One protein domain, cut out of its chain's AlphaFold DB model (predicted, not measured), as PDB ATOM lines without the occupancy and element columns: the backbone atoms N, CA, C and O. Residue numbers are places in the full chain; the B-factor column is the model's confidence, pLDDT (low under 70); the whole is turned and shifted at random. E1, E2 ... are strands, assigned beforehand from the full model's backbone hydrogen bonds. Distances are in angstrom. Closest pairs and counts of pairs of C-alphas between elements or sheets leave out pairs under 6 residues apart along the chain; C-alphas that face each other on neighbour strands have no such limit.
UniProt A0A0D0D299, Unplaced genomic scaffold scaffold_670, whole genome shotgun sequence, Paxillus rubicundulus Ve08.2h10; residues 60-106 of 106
ATOM      1  N   LYS A  60      14.824  95.123  -1.593       75.31
ATOM      2  CA  LYS A  60      15.551  95.673  -0.434       75.31
ATOM      3  C   LYS A  60      16.256  94.595   0.390       75.31
ATOM      4  O   LYS A  60      17.128  94.906   1.197       75.31
ATOM      5  N   THR A  61      15.843  93.341   0.229       78.88
ATOM      6  CA  THR A  61      16.340  92.190   0.983       78.88
ATOM      7  C   THR A  61      16.384  90.950   0.099       78.88
ATOM      8  O   THR A  61      15.402  90.611  -0.559       78.88
ATOM      9  N   PHE A  62      17.498  90.237   0.118       83.75
ATOM     10  CA  PHE A  62      17.701  88.949  -0.528       83.75
ATOM     11  C   PHE A  62      17.703  87.848   0.534       83.75
ATOM     12  O   PHE A  62      18.401  87.964   1.534       83.75
ATOM     13  N   GLN A  63      16.902  86.800   0.350       87.94
ATOM     14  CA  GLN A  63      16.815  85.684   1.291       87.94
ATOM     15  C   GLN A  63      17.524  84.467   0.699       87.94
ATOM     16  O   GLN A  63      17.212  84.054  -0.419       87.94
ATOM     17  N   VAL A  64      18.453  83.881   1.451       87.12
ATOM     18  CA  VAL A  64      19.246  82.724   1.019       87.12
ATOM     19  C   VAL A  64      19.032  81.576   1.976       87.12
ATOM     20  O   VAL A  64      19.196  81.734   3.182       87.12
ATOM     21  N   ASN A  65      18.734  80.404   1.421       91.19
ATOM     22  CA  ASN A  65      18.823  79.144   2.146       91.19
ATOM     23  C   ASN A  65      20.201  78.541   1.893       91.19
ATOM     24  O   ASN A  65      20.627  78.446   0.739       91.19
ATOM     25  N   TYR A  66      20.883  78.121   2.948       88.62
ATOM     26  CA  TYR A  66      22.194  77.496   2.841       88.62
ATOM     27  C   TYR A  66      22.328  76.340   3.820       88.62
ATOM     28  O   TYR A  66      21.605  76.233   4.810       88.62
ATOM     29  N   THR A  67      23.280  75.467   3.524       89.31
ATOM     30  CA  THR A  67      23.701  74.407   4.429       89.31
ATOM     31  C   THR A  67      25.036  74.825   5.022       89.31
ATOM     32  O   THR A  67      25.995  75.059   4.285       89.31
ATOM     33  N   SER A  68      25.092  74.976   6.341       85.44
ATOM     34  CA  SER A  68      26.337  75.265   7.048       85.44
ATOM     35  C   SER A  68      27.251  74.035   7.068       85.44
ATOM     36  O   SER A  68      26.855  72.926   6.710       85.44
ATOM     37  N   TYR A  69      28.509  74.224   7.466       80.06
ATOM     38  CA  TYR A  69      29.524  73.160   7.474       80.06
ATOM     39  C   TYR A  69      29.162  71.950   8.349       80.06
ATOM     40  O   TYR A  69      29.626  70.845   8.090       80.06
ATOM     41  N   ASP A  70      28.328  72.153   9.365       89.12
ATOM     42  CA  ASP A  70      27.767  71.120  10.241       89.12
ATOM     43  C   ASP A  70      26.526  70.422   9.643       89.12
ATOM     44  O   ASP A  70      25.866  69.647  10.329       89.12
ATOM     45  N   ILE A  71      26.231  70.656   8.356       88.06
ATOM     46  CA  ILE A  71      25.131  70.044   7.591       88.06
ATOM     47  C   ILE A  71      23.744  70.539   8.063       88.06
ATOM     48  O   ILE A  71      22.694  70.024   7.672       88.06
ATOM     49  N   CYS A  72      23.711  71.612   8.850       91.56
ATOM     50  CA  CYS A  72      22.469  72.239   9.272       91.56
ATOM     51  C   CYS A  72      21.923  73.162   8.175       91.56
ATOM     52  O   CYS A  72      22.655  73.939   7.562       91.56
ATOM     53  N   HIS A  73      20.614  73.084   7.927       91.88
ATOM     54  CA  HIS A  73      19.932  73.990   7.005       91.88
ATOM     55  C   HIS A  73      19.581  75.283   7.735       91.88
ATOM     56  O   HIS A  73      18.871  75.258   8.739       91.88
ATOM     57  N   HIS A  74      20.058  76.400   7.202       92.69
ATOM     58  CA  HIS A  74      19.855  77.734   7.742       92.69
ATOM     59  C   HIS A  74      19.331  78.679   6.661       92.69
ATOM     60  O   HIS A  74      19.318  78.364   5.464       92.69
ATOM     61  N   GLN A  75      18.864  79.842   7.104       92.94
ATOM     62  CA  GLN A  75      18.307  80.868   6.244       92.94
ATOM     63  C   GLN A  75      18.724  82.246   6.743       92.94
ATOM     64  O   GLN A  75      18.484  82.564   7.905       92.94
ATOM     65  N   ASP A  76      19.273  83.060   5.844       89.19
ATOM     66  CA  ASP A  76      19.694  84.429   6.140       89.19
ATOM     67  C   ASP A  76      19.027  85.439   5.208       89.19
ATOM     68  O   ASP A  76      18.708  85.150   4.051       89.19
ATOM     69  N   PHE A  77      18.847  86.653   5.730       88.69
ATOM     70  CA  PHE A  77      18.414  87.821   4.975       88.69
ATOM     71  C   PHE A  77      19.583  88.784   4.798       88.69
ATOM     72  O   PHE A  77      20.250  89.170   5.755       88.69
ATOM     73  N   MET A  78      19.797  89.205   3.563       86.75
ATOM     74  CA  MET A  78      20.911  90.033   3.137       86.75
ATOM     75  C   MET A  78      20.371  91.333   2.559       86.75
ATOM     76  O   MET A  78      19.448  91.317   1.749       86.75
ATOM     77  N   GLN A  79      20.931  92.463   2.973       83.06
ATOM     78  CA  GLN A  79      20.569  93.774   2.438       83.06
ATOM     79  C   GLN A  79      21.664  94.244   1.470       83.06
ATOM     80  O   GLN A  79      22.818  94.375   1.899       83.06
ATOM     81  N   PRO A  80      21.326  94.488   0.190       74.56
ATOM     82  CA  PRO A  80      22.229  95.125  -0.767       74.56
ATOM     83  C   PRO A  80      22.762  96.473  -0.249       74.56
ATOM     84  O   PRO A  80      22.090  97.159   0.523       74.56
ATOM     85  N   GLY A  81      23.989  96.846  -0.625       71.56
ATOM     86  CA  GLY A  81      24.614  98.128  -0.258       71.56
ATOM     87  C   GLY A  81      25.399  98.185   1.067       71.56
ATOM     88  O   GLY A  81      26.335  98.976   1.172       71.56
ATOM     89  N   ASN A  82      25.132  97.320   2.052       72.00
ATOM     90  CA  ASN A  82      25.809  97.364   3.367       72.00
ATOM     91  C   ASN A  82      27.141  96.585   3.432       72.00
ATOM     92  O   ASN A  82      27.541  96.119   4.496       72.00
ATOM     93  N   GLY A  83      27.824  96.389   2.300       79.00
ATOM     94  CA  GLY A  83      29.012  95.524   2.252       79.00
ATOM     95  C   GLY A  83      28.689  94.063   2.587       79.00
ATOM     96  O   GLY A  83      29.529  93.342   3.124       79.00
ATOM     97  N   CYS A  84      27.457  93.631   2.301       85.25
ATOM     98  CA  CYS A  84      27.024  92.261   2.527       85.25
ATOM     99  C   CYS A  84      27.845  91.318   1.639       85.25
ATOM    100  O   CYS A  84      27.813  91.420   0.411       85.25
ATOM    101  N   THR A  85      28.609  90.428   2.269       87.50
ATOM    102  CA  THR A  85      29.473  89.467   1.585       87.50
ATOM    103  C   THR A  85      29.055  88.044   1.917       87.50
ATOM    104  O   THR A  85      28.669  87.732   3.041       87.50
ATOM    105  N   ILE A  86      29.124  87.184   0.910       86.88
ATOM    106  CA  ILE A  86      28.795  85.767   0.974       86.88
ATOM    107  C   ILE A  86      30.078  84.994   0.718       86.88
ATOM    108  O   ILE A  86      30.802  85.279  -0.237       86.88
ATOM    109  N   MET A  87      30.335  83.998   1.557       89.12
ATOM    110  CA  MET A  87      31.400  83.026   1.364       89.12
ATOM    111  C   MET A  87      30.764  81.694   0.974       89.12
ATOM    112  O   MET A  87      29.891  81.195   1.681       89.12
ATOM    113  N   MET A  88      31.184  81.120  -0.149       86.81
ATOM    114  CA  MET A  88      30.673  79.838  -0.637       86.81
ATOM    115  C   MET A  88      31.817  78.912  -1.022       86.81
ATOM    116  O   MET A  88      32.906  79.371  -1.366       86.81
ATOM    117  N   LEU A  89      31.574  77.603  -0.976       85.81
ATOM    118  CA  LEU A  89      32.547  76.621  -1.439       85.81
ATOM    119  C   LEU A  89      32.842  76.851  -2.929       85.81
ATOM    120  O   LEU A  89      31.922  76.942  -3.747       85.81
ATOM    121  N   SER A  90      34.123  76.967  -3.264       85.12
ATOM    122  CA  SER A  90      34.581  77.093  -4.643       85.12
ATOM    123  C   SER A  90      34.323  75.790  -5.396       85.12
ATOM    124  O   SER A  90      34.481  74.698  -4.850       85.12
ATOM    125  N   ARG A  91      33.943  75.900  -6.673       80.19
ATOM    126  CA  ARG A  91      33.827  74.745  -7.579       80.19
ATOM    127  C   ARG A  91      35.110  74.492  -8.378       80.19
ATOM    128  O   ARG A  91      35.127  73.657  -9.279       80.19
ATOM    129  N   GLU A  92      36.171  75.237  -8.097       82.06
ATOM    130  CA  GLU A  92      37.448  75.079  -8.779       82.06
ATOM    131  C   GLU A  92      38.190  73.842  -8.261       82.06
ATOM    132  O   GLU A  92      38.485  73.732  -7.077       82.06
ATOM    133  N   ASP A  93      38.520  72.927  -9.172       78.44
ATOM    134  CA  ASP A  93      39.201  71.655  -8.872       78.44
ATOM    135  C   ASP A  93      40.701  71.700  -9.230       78.44
ATOM    136  O   ASP A  93      41.338  70.701  -9.559       78.44
ATOM    137  N   ARG A  94      41.280  72.907  -9.274       81.44
ATOM    138  CA  ARG A  94      42.684  73.100  -9.661       81.44
ATOM    139  C   ARG A  94      43.589  73.095  -8.423       81.44
ATOM    140  O   ARG A  94      43.215  73.661  -7.393       81.44
ATOM    141  N   PRO A  95      44.810  72.535  -8.516       82.56
ATOM    142  CA  PRO A  95      45.786  72.627  -7.436       82.56
ATOM    143  C   PRO A  95      46.081  74.092  -7.089       82.56
ATOM    144  O   PRO A  95      46.213  74.917  -7.989       82.56
ATOM    145  N   GLN A  96      46.242  74.392  -5.794       84.69
ATOM    146  CA  GLN A  96      46.612  75.719  -5.261       84.69
ATOM    147  C   GLN A  96      45.550  76.824  -5.406       84.69
ATOM    148  O   GLN A  96      45.862  78.000  -5.219       84.69
ATOM    149  N   VAL A  97      44.294  76.472  -5.686       87.12
ATOM    150  CA  VAL A  97      43.187  77.434  -5.682       87.12
ATOM    151  C   VAL A  97      42.578  77.574  -4.288       87.12
ATOM    152  O   VAL A  97      42.534  76.623  -3.506       87.12
ATOM    153  N   HIS A  98      42.106  78.780  -3.967       86.81
ATOM    154  CA  HIS A  98      41.407  79.040  -2.717       86.81
ATOM    155  C   HIS A  98      40.099  78.223  -2.641       86.81
ATOM    156  O   HIS A  98      39.290  78.283  -3.570       86.81
ATOM    157  N   PRO A  99      39.835  77.496  -1.538       86.56
ATOM    158  CA  PRO A  99      38.681  76.598  -1.437       86.56
ATOM    159  C   PRO A  99      37.331  77.324  -1.395       86.56
ATOM    160  O   PRO A  99      36.287  76.681  -1.455       86.56
ATOM    161  N   PHE A 100      37.329  78.654  -1.306       87.75
ATOM    162  CA  PHE A 100      36.121  79.462  -1.183       87.75
ATOM    163  C   PHE A 100      36.083  80.613  -2.175       87.75
ATOM    164  O   PHE A 100      37.106  81.255  -2.425       87.75
ATOM    165  N   TRP A 101      34.881  80.898  -2.663       87.69
ATOM    166  CA  TRP A 101      34.540  82.121  -3.370       87.69
ATOM    167  C   TRP A 101      33.924  83.138  -2.421       87.69
ATOM    168  O   TRP A 101      33.200  82.785  -1.487       87.69
ATOM    169  N   TYR A 102      34.190  84.404  -2.719       88.12
ATOM    170  CA  TYR A 102      33.632  85.546  -2.019       88.12
ATOM    171  C   TYR A 102      32.814  86.368  -3.003       88.12
ATOM    172  O   TYR A 102      33.302  86.739  -4.070       88.12
ATOM    173  N   VAL A 103      31.568  86.644  -2.642       84.62
ATOM    174  CA  VAL A 103      30.635  87.421  -3.456       84.62
ATOM    175  C   VAL A 103      30.150  88.595  -2.627       84.62
ATOM    176  O   VAL A 103      29.808  88.420  -1.463       84.62
ATOM    177  N   GLN A 104      30.109  89.788  -3.211       84.12
ATOM    178  CA  GLN A 104      29.487  90.951  -2.587       84.12
ATOM    179  C   GLN A 104      28.109  91.178  -3.205       84.12
ATOM    180  O   GLN A 104      27.981  91.228  -4.429       84.12
ATOM    181  N   VAL A 105      27.091  91.317  -2.359       80.12
ATOM    182  CA  VAL A 105      25.745  91.715  -2.780       80.12
ATOM    183  C   VAL A 105      25.762  93.227  -3.007       80.12
ATOM    184  O   VAL A 105      26.047  93.990  -2.077       80.12
ATOM    185  N   LEU A 106      25.523  93.633  -4.256       75.50
ATOM    186  CA  LEU A 106      25.470  95.031  -4.693       75.50
ATOM    187  C   LEU A 106      24.064  95.583  -4.517       75.50
ATOM    188  O   LEU A 106      23.134  94.920  -5.025       75.50
TER     189      LEU A 106
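Overview. This is residues 60 to 106 of the 106 residues of an uncharacterized protein of Paxillus rubicundulus Ve08.2h10 (UniProt A0A0D0D299). Two separate two-stranded hairpins, E1 with E2 and E3 with E4, form a loose, open V joined by residues 79 to 84. The loop of residues 90 to 99 makes the far end of the E3 and E4 arm. The printed part has 47 residues, all strand by class though under half are in named elements, in the order E1, E2, E3, E4, each sheet antiparallel. It is loose, with a radius of gyration of the C-alphas of 12.7 A and spans of 39 by 25 by 11 A.

Along the chain. E1, residues 62 to 67, begins at C-alpha 62 (17.701, 88.949, -0.528) and, like E2, residues 73 to 78, measures 16.5 A. E3 is residues 85 to 89, 13.6 A; E4, residues 100 to 104, 13.3 A, ends at C-alpha 104 (29.487, 90.951, -2.587).

Arrangement. Hairpin E1 and E2 is antiparallel at 156 degrees, with N 64 and O 76 2.9 A apart. Hairpin E3 and E4 is antiparallel at 155 degrees, with N 86 and O 103 2.8 A apart. E2 and E3 are apart.

Size, cuts and confidence. The C-alphas farthest apart, Lys 60 and Pro 95, are 38.7 A apart. The printed part has no cut and no long link; no printed residue is under 70 in pLDDT.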